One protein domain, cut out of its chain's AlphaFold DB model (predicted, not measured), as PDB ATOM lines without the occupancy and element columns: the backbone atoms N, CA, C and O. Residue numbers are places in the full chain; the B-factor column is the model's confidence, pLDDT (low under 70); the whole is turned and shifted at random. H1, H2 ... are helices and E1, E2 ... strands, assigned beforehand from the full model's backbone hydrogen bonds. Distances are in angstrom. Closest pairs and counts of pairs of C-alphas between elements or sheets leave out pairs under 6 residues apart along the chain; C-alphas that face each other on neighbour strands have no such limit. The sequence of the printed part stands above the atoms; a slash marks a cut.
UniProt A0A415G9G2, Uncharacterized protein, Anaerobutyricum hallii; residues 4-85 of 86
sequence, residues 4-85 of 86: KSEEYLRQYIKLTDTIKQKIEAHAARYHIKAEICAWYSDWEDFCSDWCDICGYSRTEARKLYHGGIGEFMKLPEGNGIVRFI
ATOM      1  N   LYS A   4     -22.706 -71.020  56.550       95.38
ATOM      2  CA  LYS A   4     -22.200 -71.556  57.820       95.38
ATOM      3  C   LYS A   4     -21.710 -72.992  57.668       95.38
ATOM      4  O   LYS A   4     -20.619 -73.300  58.132       95.38
ATOM      5  N   SER A   5     -22.467 -73.844  56.975       95.31
ATOM      6  CA  SER A   5     -22.051 -75.224  56.696       95.31
ATOM      7  C   SER A   5     -20.786 -75.271  55.844       95.31
ATOM      8  O   SER A   5     -19.909 -76.099  56.083       95.31
ATOM      9  N   GLU A   6     -20.643 -74.354  54.878       95.56
ATOM     10  CA  GLU A   6     -19.405 -74.239  54.103       95.56
ATOM     11  C   GLU A   6     -18.201 -73.861  54.968       95.56
ATOM     12  O   GLU A   6     -17.148 -74.491  54.868       95.56
ATOM     13  N   GLU A   7     -18.344 -72.824  55.795       96.62
ATOM     14  CA  GLU A   7     -17.294 -72.353  56.702       96.62
ATOM     15  C   GLU A   7     -16.923 -73.422  57.737       96.62
ATOM     16  O   GLU A   7     -15.743 -73.589  58.043       96.62
ATOM     17  N   TYR A   8     -17.902 -74.188  58.225       96.50
ATOM     18  CA  TYR A   8     -17.681 -75.329  59.108       96.50
ATOM     19  C   TYR A   8     -16.871 -76.431  58.414       96.50
ATOM     20  O   TYR A   8     -15.799 -76.794  58.892       96.50
ATOM     21  N   LEU A   9     -17.314 -76.920  57.249       96.06
ATOM     22  CA  LEU A   9     -16.624 -78.013  56.553       96.06
ATOM     23  C   LEU A   9     -15.200 -77.658  56.123       96.06
ATOM     24  O   LEU A   9     -14.327 -78.525  56.120       96.06
ATOM     25  N   ARG A  10     -14.941 -76.392  55.777       96.38
ATOM     26  CA  ARG A  10     -13.596 -75.922  55.402       96.38
ATOM     27  C   ARG A  10     -12.560 -76.077  56.517       96.38
ATOM     28  O   ARG A  10     -11.372 -76.040  56.212       96.38
ATOM     29  N   GLN A  11     -12.984 -76.248  57.769       96.56
ATOM     30  CA  GLN A  11     -12.079 -76.509  58.894       96.56
ATOM     31  C   GLN A  11     -11.528 -77.941  58.877       96.56
ATOM     32  O   GLN A  11     -10.456 -78.178  59.424       96.56
ATOM     33  N   TYR A  12     -12.227 -78.874  58.221       95.56
ATOM     34  CA  TYR A  12     -11.898 -80.302  58.229       95.56
ATOM     35  C   TYR A  12     -11.422 -80.811  56.869       95.56
ATOM     36  O   TYR A  12     -10.561 -81.685  56.799       95.56
ATOM     37  N   ILE A  13     -11.965 -80.266  55.774       95.44
ATOM     38  CA  ILE A  13     -11.694 -80.748  54.417       95.44
ATOM     39  C   ILE A  13     -11.470 -79.611  53.422       95.44
ATOM     40  O   ILE A  13     -11.969 -78.491  53.568       95.44
ATOM     41  N   LYS A  14     -10.789 -79.929  52.316       95.12
ATOM     42  CA  LYS A  14     -10.740 -79.043  51.150       95.12
ATOM     43  C   LYS A  14     -12.090 -79.077  50.432       95.12
ATOM     44  O   LYS A  14     -12.322 -79.907  49.558       95.12
ATOM     45  N   LEU A  15     -12.972 -78.147  50.786       94.69
ATOM     46  CA  LEU A  15     -14.301 -78.046  50.189       94.69
ATOM     47  C   LEU A  15     -14.229 -77.564  48.728       94.69
ATOM     48  O   LEU A  15     -14.103 -76.364  48.463       94.69
ATOM     49  N   THR A  16     -14.305 -78.507  47.787       95.50
ATOM     50  CA  THR A  16     -14.384 -78.251  46.340       95.50
ATOM     51  C   THR A  16     -15.832 -78.101  45.878       95.50
ATOM     52  O   THR A  16     -16.754 -78.607  46.521       95.50
ATOM     53  N   ASP A  17     -16.042 -77.471  44.722       94.50
ATOM     54  CA  ASP A  17     -17.384 -77.330  44.142       94.50
ATOM     55  C   ASP A  17     -18.030 -78.688  43.839       94.50
ATOM     56  O   ASP A  17     -19.232 -78.858  44.026       94.50
ATOM     57  N   THR A  18     -17.240 -79.701  43.472       95.06
ATOM     58  CA  THR A  18     -17.732 -81.073  43.280       95.06
ATOM     59  C   THR A  18     -18.277 -81.676  44.575       95.06
ATOM     60  O   THR A  18     -19.322 -82.327  44.556       95.06
ATOM     61  N   ILE A  19     -17.601 -81.463  45.711       95.88
ATOM     62  CA  ILE A  19     -18.089 -81.932  47.016       95.88
ATOM     63  C   ILE A  19     -19.389 -81.210  47.371       95.88
ATOM     64  O   ILE A  19     -20.362 -81.867  47.743       95.88
ATOM     65  N   LYS A  20     -19.441 -79.885  47.180       95.56
ATOM     66  CA  LYS A  20     -20.653 -79.086  47.422       95.56
ATOM     67  C   LYS A  20     -21.842 -79.584  46.605       95.56
ATOM     68  O   LYS A  20     -22.892 -79.862  47.174       95.56
ATOM     69  N   GLN A  21     -21.656 -79.773  45.299       95.94
ATOM     70  CA  GLN A  21     -22.703 -80.274  44.406       95.94
ATOM     71  C   GLN A  21     -23.227 -81.641  44.850       95.94
ATOM     72  O   GLN A  21     -24.431 -81.882  44.807       95.94
ATOM     73  N   LYS A  22     -22.350 -82.539  45.317       96.38
ATOM     74  CA  LYS A  22     -22.778 -83.846  45.829       96.38
ATOM     75  C   LYS A  22     -23.569 -83.737  47.132       96.38
ATOM     76  O   LYS A  22     -24.566 -84.441  47.270       96.38
ATOM     77  N   ILE A  23     -23.156 -82.863  48.051       96.25
ATOM     78  CA  ILE A  23     -23.891 -82.582  49.296       96.25
ATOM     79  C   ILE A  23     -25.294 -82.058  48.972       96.25
ATOM     80  O   ILE A  23     -26.284 -82.557  49.505       96.25
ATOM     81  N   GLU A  24     -25.396 -81.094  48.060       96.12
ATOM     82  CA  GLU A  24     -26.677 -80.515  47.646       96.12
ATOM     83  C   GLU A  24     -27.566 -81.526  46.918       96.12
ATOM     84  O   GLU A  24     -28.762 -81.594  47.191       96.12
ATOM     85  N   ALA A  25     -26.989 -82.355  46.045       96.56
ATOM     86  CA  ALA A  25     -27.720 -83.412  45.355       96.56
ATOM     87  C   ALA A  25     -28.264 -84.471  46.326       96.56
ATOM     88  O   ALA A  25     -29.393 -84.935  46.159       96.56
ATOM     89  N   HIS A  26     -27.490 -84.844  47.352       95.69
ATOM     90  CA  HIS A  26     -27.957 -85.743  48.409       95.69
ATOM     91  C   HIS A  26     -29.105 -85.109  49.193       95.69
ATOM     92  O   HIS A  26     -30.162 -85.722  49.309       95.69
ATOM     93  N   ALA A  27     -28.946 -83.865  49.651       95.19
ATOM     94  CA  ALA A  27     -29.998 -83.161  50.377       95.19
ATOM     95  C   ALA A  27     -31.297 -83.054  49.553       95.19
ATOM     96  O   ALA A  27     -32.377 -83.386  50.041       95.19
ATOM     97  N   ALA A  28     -31.184 -82.704  48.267       95.44
ATOM     98  CA  ALA A  28     -32.316 -82.638  47.347       95.44
ATOM     99  C   ALA A  28     -33.003 -84.000  47.152       95.44
ATOM    100  O   ALA A  28     -34.231 -84.068  47.166       95.44
ATOM    101  N   ARG A  29     -32.231 -85.090  47.018       95.00
ATOM    102  CA  ARG A  29     -32.758 -86.459  46.874       95.00
ATOM    103  C   ARG A  29     -33.627 -86.881  48.060       95.00
ATOM    104  O   ARG A  29     -34.580 -87.628  47.865       95.00
ATOM    105  N   TYR A  30     -33.280 -86.435  49.263       94.50
ATOM    106  CA  TYR A  30     -34.009 -86.755  50.491       94.50
ATOM    107  C   TYR A  30     -34.981 -85.651  50.930       94.50
ATOM    108  O   TYR A  30     -35.594 -85.772  51.984       94.50
ATOM    109  N   HIS A  31     -35.159 -84.600  50.122       94.44
ATOM    110  CA  HIS A  31     -36.010 -83.445  50.436       94.44
ATOM    111  C   HIS A  31     -35.652 -82.742  51.760       94.44
ATOM    112  O   HIS A  31     -36.523 -82.177  52.421       94.44
ATOM    113  N   ILE A  32     -34.368 -82.743  52.129       94.31
ATOM    114  CA  ILE A  32     -33.838 -82.056  53.314       94.31
ATOM    115  C   ILE A  32     -33.040 -80.816  52.911       94.31
ATOM    116  O   ILE A  32     -32.652 -80.635  51.751       94.31
ATOM    117  N   LYS A  33     -32.763 -79.943  53.879       94.50
ATOM    118  CA  LYS A  33     -31.857 -78.818  53.655       94.50
ATOM    119  C   LYS A  33     -30.411 -79.295  53.683       94.50
ATOM    120  O   LYS A  33     -30.026 -80.129  54.493       94.50
ATOM    121  N   ALA A  34     -29.583 -78.703  52.830       94.88
ATOM    122  CA  ALA A  34     -28.135 -78.895  52.859       94.88
ATOM    123  C   ALA A  34     -27.490 -78.058  53.985       94.88
ATOM    124  O   ALA A  34     -26.630 -77.221  53.711       94.88
ATOM    125  N   GLU A  35     -27.966 -78.233  55.218       96.19
ATOM    126  CA  GLU A  35     -27.434 -77.621  56.439       96.19
ATOM    127  C   GLU A  35     -26.729 -78.715  57.248       96.19
ATOM    128  O   GLU A  35     -27.321 -79.758  57.517       96.19
ATOM    129  N   ILE A  36     -25.460 -78.509  57.594       96.31
ATOM    130  CA  ILE A  36     -24.589 -79.514  58.218       96.31
ATOM    131  C   ILE A  36     -24.345 -79.138  59.675       96.31
ATOM    132  O   ILE A  36     -23.979 -78.001  59.970       96.31
ATOM    133  N   CYS A  37     -24.508 -80.106  60.579       95.19
ATOM    134  CA  CYS A  37     -24.287 -79.918  62.017       95.19
ATOM    135  C   CYS A  37     -23.112 -80.716  62.585       95.19
ATOM    136  O   CYS A  37     -22.627 -80.369  63.659       95.19
ATOM    137  N   ALA A  38     -22.645 -81.754  61.888       95.88
ATOM    138  CA  ALA A  38     -21.471 -82.512  62.301       95.88
ATOM    139  C   ALA A  38     -20.707 -83.077  61.100       95.88
ATOM    140  O   ALA A  38     -21.276 -83.332  60.031       95.88
ATOM    141  N   TRP A  39     -19.412 -83.292  61.307       97.38
ATOM    142  CA  TRP A  39     -18.520 -84.002  60.405       97.38
ATOM    143  C   TRP A  39     -17.729 -85.046  61.190       97.38
ATOM    144  O   TRP A  39     -17.316 -84.781  62.315       97.38
ATOM    145  N   TYR A  40     -17.510 -86.198  60.565       96.94
ATOM    146  CA  TYR A  40     -16.709 -87.298  61.087       96.94
ATOM    147  C   TYR A  40     -15.647 -87.665  60.059       96.94
ATOM    148  O   TYR A  40     -15.949 -87.800  58.870       96.94
ATOM    149  N   SER A  41     -14.414 -87.851  60.505       96.00
ATOM    150  CA  SER A  41     -13.278 -88.207  59.653       96.00
ATOM    151  C   SER A  41     -13.443 -89.573  58.990       96.00
ATOM    152  O   SER A  41     -13.157 -89.726  57.799       96.00
ATOM    153  N   ASP A  42     -13.976 -90.549  59.720       94.62
ATOM    154  CA  ASP A  42     -14.262 -91.884  59.219       94.62
ATOM    155  C   ASP A  42     -15.364 -92.598  60.029       94.62
ATOM    156  O   ASP A  42     -16.142 -91.990  60.765       94.62
ATOM    157  N   TRP A  43     -15.482 -93.910  59.818       93.62
ATOM    158  CA  TRP A  43     -16.445 -94.756  60.516       93.62
ATOM    159  C   TRP A  43     -16.115 -94.960  62.002       93.62
ATOM    160  O   TRP A  43     -17.038 -95.135  62.793       93.62
ATOM    161  N   GLU A  44     -14.838 -94.961  62.388       94.38
ATOM    162  CA  GLU A  44     -14.455 -95.105  63.796       94.38
ATOM    163  C   GLU A  44     -14.748 -93.824  64.569       94.38
ATOM    164  O   GLU A  44     -15.316 -93.903  65.653       94.38
ATOM    165  N   ASP A  45     -14.476 -92.662  63.977       95.06
ATOM    166  CA  ASP A  45     -14.840 -91.355  64.535       95.06
ATOM    167  C   ASP A  45     -16.363 -91.229  64.719       95.06
ATOM    168  O   ASP A  45     -16.861 -90.908  65.798       95.06
ATOM    169  N   PHE A  46     -17.133 -91.636  63.703       94.81
ATOM    170  CA  PHE A  46     -18.588 -91.743  63.820       94.81
ATOM    171  C   PHE A  46     -19.014 -92.710  64.938       94.81
ATOM    172  O   PHE A  46     -19.902 -92.398  65.730       94.81
ATOM    173  N   CYS A  47     -18.405 -93.894  65.027       93.81
ATOM    174  CA  CYS A  47     -18.731 -94.848  66.084       93.81
ATOM    175  C   CYS A  47     -18.357 -94.341  67.477       93.81
ATOM    176  O   CYS A  47     -19.106 -94.627  68.399       93.81
ATOM    177  N   SER A  48     -17.260 -93.606  67.643       92.00
ATOM    178  CA  SER A  48     -16.863 -93.050  68.940       92.00
ATOM    179  C   SER A  48     -17.962 -92.141  69.494       92.00
ATOM    180  O   SER A  48     -18.407 -92.314  70.625       92.00
ATOM    181  N   ASP A  49     -18.488 -91.230  68.676       91.38
ATOM    182  CA  ASP A  49     -19.577 -90.344  69.096       91.38
ATOM    183  C   ASP A  49     -20.858 -91.128  69.417       91.38
ATOM    184  O   ASP A  49     -21.469 -90.979  70.476       91.38
ATOM    185  N   TRP A  50     -21.284 -92.006  68.514       90.94
ATOM    186  CA  TRP A  50     -22.593 -92.646  68.649       90.94
ATOM    187  C   TRP A  50     -22.593 -93.816  69.635       90.94
ATOM    188  O   TRP A  50     -23.583 -94.039  70.333       90.94
ATOM    189  N   CYS A  51     -21.506 -94.572  69.727       91.75
ATOM    190  CA  CYS A  51     -21.413 -95.708  70.632       91.75
ATOM    191  C   CYS A  51     -20.931 -95.294  72.018       91.75
ATOM    192  O   CYS A  51     -21.579 -95.655  73.000       91.75
ATOM    193  N   ASP A  52     -19.852 -94.516  72.110       85.00
ATOM    194  CA  ASP A  52     -19.230 -94.240  73.406       85.00
ATOM    195  C   ASP A  52     -19.936 -93.098  74.147       85.00
ATOM    196  O   ASP A  52     -20.039 -93.138  75.373       85.00
ATOM    197  N   ILE A  53     -20.484 -92.111  73.423       85.12
ATOM    198  CA  ILE A  53     -21.201 -90.979  74.035       85.12
ATOM    199  C   ILE A  53     -22.707 -91.244  74.099       85.12
ATOM    200  O   ILE A  53     -23.325 -91.042  75.144       85.12
ATOM    201  N   CYS A  54     -23.319 -91.700  73.002       87.88
ATOM    202  CA  CYS A  54     -24.771 -91.916  72.955       87.88
ATOM    203  C   CYS A  54     -25.218 -93.325  73.387       87.88
ATOM    204  O   CYS A  54     -26.418 -93.551  73.546       87.88
ATOM    205  N   GLY A  55     -24.288 -94.262  73.602       91.38
ATOM    206  CA  GLY A  55     -24.588 -95.605  74.109       91.38
ATOM    207  C   GLY A  55     -25.183 -96.571  73.079       91.38
ATOM    208  O   GLY A  55     -25.675 -97.633  73.462       91.38
ATOM    209  N   TYR A  56     -25.161 -96.234  71.785       91.56
ATOM    210  CA  TYR A  56     -25.620 -97.149  70.740       91.56
ATOM    211  C   TYR A  56     -24.650 -98.319  70.563       91.56
ATOM    212  O   TYR A  56     -23.432 -98.170  70.603       91.56
ATOM    213  N   SER A  57     -25.165 -99.498  70.228       93.88
ATOM    214  CA  SER A  57     -24.314-100.543  69.662       93.88
ATOM    215  C   SER A  57     -23.814-100.136  68.270       93.88
ATOM    216  O   SER A  57     -24.483 -99.410  67.527       93.88
ATOM    217  N   ARG A  58     -22.674-100.690  67.838       92.25
ATOM    218  CA  ARG A  58     -22.165-100.472  66.468       92.25
ATOM    219  C   ARG A  58     -23.176-100.881  65.395       92.25
ATOM    220  O   ARG A  58     -23.220-100.290  64.319       92.25
ATOM    221  N   THR A  59     -24.014-101.876  65.685       92.56
ATOM    222  CA  THR A  59     -25.095-102.315  64.791       92.56
ATOM    223  C   THR A  59     -26.193-101.260  64.664       92.56
ATOM    224  O   THR A  59     -26.696-101.039  63.564       92.56
ATOM    225  N   GLU A  60     -26.566-100.592  65.755       92.00
ATOM    226  CA  GLU A  60     -27.549 -99.502  65.739       92.00
ATOM    227  C   GLU A  60     -26.991 -98.257  65.056       92.00
ATOM    228  O   GLU A  60     -27.639 -97.728  64.155       92.00
ATOM    229  N   ALA A  61     -25.753 -97.868  65.375       92.12
ATOM    230  CA  ALA A  61     -25.053 -96.784  64.689       92.12
ATOM    231  C   ALA A  61     -24.995 -97.035  63.169       92.12
ATOM    232  O   ALA A  61     -25.258 -96.146  62.360       92.12
ATOM    233  N   ARG A  62     -24.750 -98.287  62.755       91.56
ATOM    234  CA  ARG A  62     -24.746 -98.682  61.338       91.56
ATOM    235  C   ARG A  62     -26.124 -98.571  60.694       91.56
ATOM    236  O   ARG A  62     -26.223 -98.172  59.532       91.56
ATOM    237  N   LYS A  63     -27.185 -98.927  61.421       91.00
ATOM    238  CA  LYS A  63     -28.566 -98.758  60.948       91.00
ATOM    239  C   LYS A  63     -28.931 -97.283  60.808       91.00
ATOM    240  O   LYS A  63     -29.574 -96.950  59.823       91.00
ATOM    241  N   LEU A  64     -28.496 -96.414  61.718       88.88
ATOM    242  CA  LEU A  64     -28.700 -94.965  61.606       88.88
ATOM    243  C   LEU A  64     -27.978 -94.399  60.381       88.88
ATOM    244  O   LEU A  64     -28.585 -93.727  59.550       88.88
ATOM    245  N   TYR A  65     -26.709 -94.772  60.216       90.56
ATOM    246  CA  TYR A  65     -25.882 -94.328  59.101       90.56
ATOM    247  C   TYR A  65     -26.437 -94.735  57.722       90.56
ATOM    248  O   TYR A  65     -26.396 -93.942  56.783       90.56
ATOM    249  N   HIS A  66     -26.965 -95.958  57.578       86.44
ATOM    250  CA  HIS A  66     -27.432 -96.482  56.283       86.44
ATOM    251  C   HIS A  66     -28.948 -96.449  56.063       86.44
ATOM    252  O   HIS A  66     -29.392 -96.446  54.917       86.44
ATOM    253  N   GLY A  67     -29.739 -96.516  57.130       72.44
ATOM    254  CA  GLY A  67     -31.187 -96.735  57.081       72.44
ATOM    255  C   GLY A  67     -32.021 -95.462  57.198       72.44
ATOM    256  O   GLY A  67     -33.242 -95.555  57.280       72.44
ATOM    257  N   GLY A  68     -31.377 -94.297  57.252       69.88
ATOM    258  CA  GLY A  68     -32.029 -93.028  57.549       69.88
ATOM    259  C   GLY A  68     -32.723 -92.346  56.368       69.88
ATOM    260  O   GLY A  68     -32.665 -92.764  55.212       69.88
ATOM    261  N   ILE A  69     -33.325 -91.204  56.687       87.62
ATOM    262  CA  ILE A  69     -33.998 -90.259  55.782       87.62
ATOM    263  C   ILE A  69     -33.016 -89.275  55.121       87.62
ATOM    264  O   ILE A  69     -33.348 -88.125  54.864       87.62
ATOM    265  N   GLY A  70     -31.779 -89.715  54.881       90.62
ATOM    266  CA  GLY A  70     -30.716 -88.870  54.333       90.62
ATOM    267  C   GLY A  70     -29.901 -88.084  55.363       90.62
ATOM    268  O   GLY A  70     -29.076 -87.277  54.947       90.62
ATOM    269  N   GLU A  71     -30.067 -88.341  56.667       94.75
ATOM    270  CA  GLU A  71     -29.341 -87.652  57.755       94.75
ATOM    271  C   GLU A  71     -27.818 -87.701  57.598       94.75
ATOM    272  O   GLU A  71     -27.130 -86.751  57.957       94.75
ATOM    273  N   PHE A  72     -27.287 -88.788  57.038       95.56
ATOM    274  CA  PHE A  72     -25.854 -88.983  56.862       95.56
ATOM    275  C   PHE A  72     -25.479 -89.136  55.397       95.56
ATOM    276  O   PHE A  72     -26.187 -89.766  54.604       95.56
ATOM    277  N   MET A  73     -24.308 -88.611  55.050       95.06
ATOM    278  CA  MET A  73     -23.700 -88.800  53.739       95.06
ATOM    279  C   MET A  73     -22.207 -89.062  53.872       95.06
ATOM    280  O   MET A  73     -21.484 -88.306  54.514       95.06
ATOM    281  N   LYS A  74     -21.721 -90.099  53.180       95.25
ATOM    282  CA  LYS A  74     -20.288 -90.270  52.934       95.25
ATOM    283  C   LYS A  74     -19.833 -89.296  51.855       95.25
ATOM    284  O   LYS A  74     -20.348 -89.334  50.733       95.25
ATOM    285  N   LEU A  75     -18.849 -88.465  52.167       94.69
ATOM    286  CA  LEU A  75     -18.234 -87.594  51.180       94.69
ATOM    287  C   LEU A  75     -17.298 -88.399  50.258       94.69
ATOM    288  O   LEU A  75     -16.737 -89.426  50.659       94.69
ATOM    289  N   PRO A  76     -17.149 -87.980  48.988       91.38
ATOM    290  CA  PRO A  76     -16.254 -88.650  48.047       91.38
ATOM    291  C   PRO A  76     -14.792 -88.547  48.501       91.38
ATOM    292  O   PRO A  76     -14.442 -87.682  49.298       91.38
ATOM    293  N   GLU A  77     -13.939 -89.415  47.950       87.75
ATOM    294  CA  GLU A  77     -12.473 -89.354  48.121       87.75
ATOM    295  C   GLU A  77     -11.995 -89.440  49.579       87.75
ATOM    296  O   GLU A  77     -10.914 -88.974  49.914       87.75
ATOM    297  N   GLY A  78     -12.794 -90.045  50.463       88.94
ATOM    298  CA  GLY A  78     -12.410 -90.196  51.866       88.94
ATOM    299  C   GLY A  78     -12.456 -88.893  52.664       88.94
ATOM    300  O   GLY A  78     -11.879 -88.836  53.739       88.94
ATOM    301  N   ASN A  79     -13.181 -87.871  52.195       94.38
ATOM    302  CA  ASN A  79     -13.388 -86.607  52.916       94.38
ATOM    303  C   ASN A  79     -14.329 -86.737  54.137       94.38
ATOM    304  O   ASN A  79     -14.951 -85.762  54.552       94.38
ATOM    305  N   GLY A  80     -14.474 -87.938  54.694       95.94
ATOM    306  CA  GLY A  80     -15.298 -88.204  55.864       95.94
ATOM    307  C   GLY A  80     -16.795 -88.359  55.600       95.94
ATOM    308  O   GLY A  80     -17.249 -88.693  54.499       95.94
ATOM    309  N   ILE A  81     -17.562 -88.173  56.663       96.62
ATOM    310  CA  ILE A  81     -19.009 -88.331  56.750       96.62
ATOM    311  C   ILE A  81     -19.584 -87.017  57.265       96.62
ATOM    312  O   ILE A  81     -19.057 -86.441  58.209       96.62
ATOM    313  N   VAL A  82     -20.680 -86.553  56.675       96.50
ATOM    314  CA  VAL A  82     -21.419 -85.383  57.167       96.50
ATOM    315  C   VAL A  82     -22.773 -85.792  57.714       96.50
ATOM    316  O   VAL A  82     -23.392 -86.729  57.199       96.50
ATOM    317  N   ARG A  83     -23.221 -85.059  58.735       95.94
ATOM    318  CA  ARG A  83     -24.565 -85.130  59.305       95.94
ATOM    319  C   ARG A  83     -25.342 -83.860  58.975       95.94
ATOM    320  O   ARG A  83     -24.865 -82.756  59.249       95.94
ATOM    321  N   PHE A  84     -26.532 -84.025  58.415       95.38
ATOM    322  CA  PHE A  84     -27.448 -82.935  58.102       95.38
ATOM    323  C   PHE A  84     -28.366 -82.607  59.283       95.38
ATOM    324  O   PHE A  84     -28.696 -83.477  60.088       95.38
ATOM    325  N   ILE A  85     -28.809 -81.354  59.352       91.62
ATOM    326  CA  ILE A  85     -29.928 -80.937  60.199       91.62
ATOM    327  C   ILE A  85     -31.230 -81.392  59.527       91.62
ATOM    328  O   ILE A  85     -31.436 -81.130  58.338       91.62
TER     329      ILE A  85
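Overview. This is residues 4 to 85 of the 86 residues of an uncharacterized protein of Anaerobutyricum hallii (UniProt A0A415G9G2). A small three-stranded sheet sits in the middle, with helices to either side of it: the short helix H1 is over the edge strand E1 on one face, H3 is over E1 on the opposite face, and H4 folds back from H3 to make a V with it. H2, the longest helix, is near the sheet at E2, and H4 reaches E2 from the other end of the domain. The printed part has 82 residues, with four named helices and three named strands in the order H1 H2 E1 H3 H4 E2 E3; the class is mixed, helices and strands. The sheet's order is E1 - E3 - E2, all antiparallel. The whole is compact, with a radius of gyration of the C-alphas of 12.4 A and spans of 35 by 26 by 22 A.

Along the chain. In the sheet, E1 is residues 36 to 40, 11.4 A from first to last C-alpha, E3 is residues 81 to 84, 10.1 A, and E2 is residues 72 to 74, 6.9 A. E3 ends at C-alpha 84, (-27.448, -82.935, 58.102). H1 is residues 4 to 9, 8.6 A long, and begins at C-alpha 4, (-22.200, -71.556, 57.820). H2 is residues 17 to 29, 18.1 A long, from C-alpha 17 at (-17.384, -77.330, 44.142). H3 is residues 43 to 53, 14.8 A, and H4 is residues 58 to 67, 13.5 A.

Arrangement. E3 is the inner strand, antiparallel to E1 at 160 degrees, with N 40 and O 81 2.8 A apart, within hydrogen-bond range. E3 and E2 form a hairpin, antiparallel at 151 degrees, with N 82 and O 73 2.9 A apart, also within range. E1, H3 H4 and E2 make a split strand-helix-strand unit, two strands that run the same way with E3 between them, and its crossover is right-handed. H1 is on the sheet over E1 at a height of 8.7 A, along the strands at 4 degrees on the local plane. H3 is on the opposite face, over E1 at a height of 9.8 A, slantwise to it at 50 degrees on the local plane. H3 and H4 touch at a steep tilt of 63 degrees, opposite ways; their closest C-alphas, Trp 50 and Ala 61, are 6.2 A apart. H2 only grazes the sheet with residues 22 to 27, and H4 with residues 64 to 66. H1 and H2 are only just apart, their closest C-alphas 8.3 A from each other. In H1, H2, H3 and H4 every O i to N i+4 pair is within hydrogen-bond range.

Size, cuts and confidence. The two C-alphas farthest apart, those of Asp 17 and Gly 55, are 35.8 A from each other. The printed part has no cut and no long link. The mean pLDDT of the printed part is 93.3, and residue 68 alone is under 70.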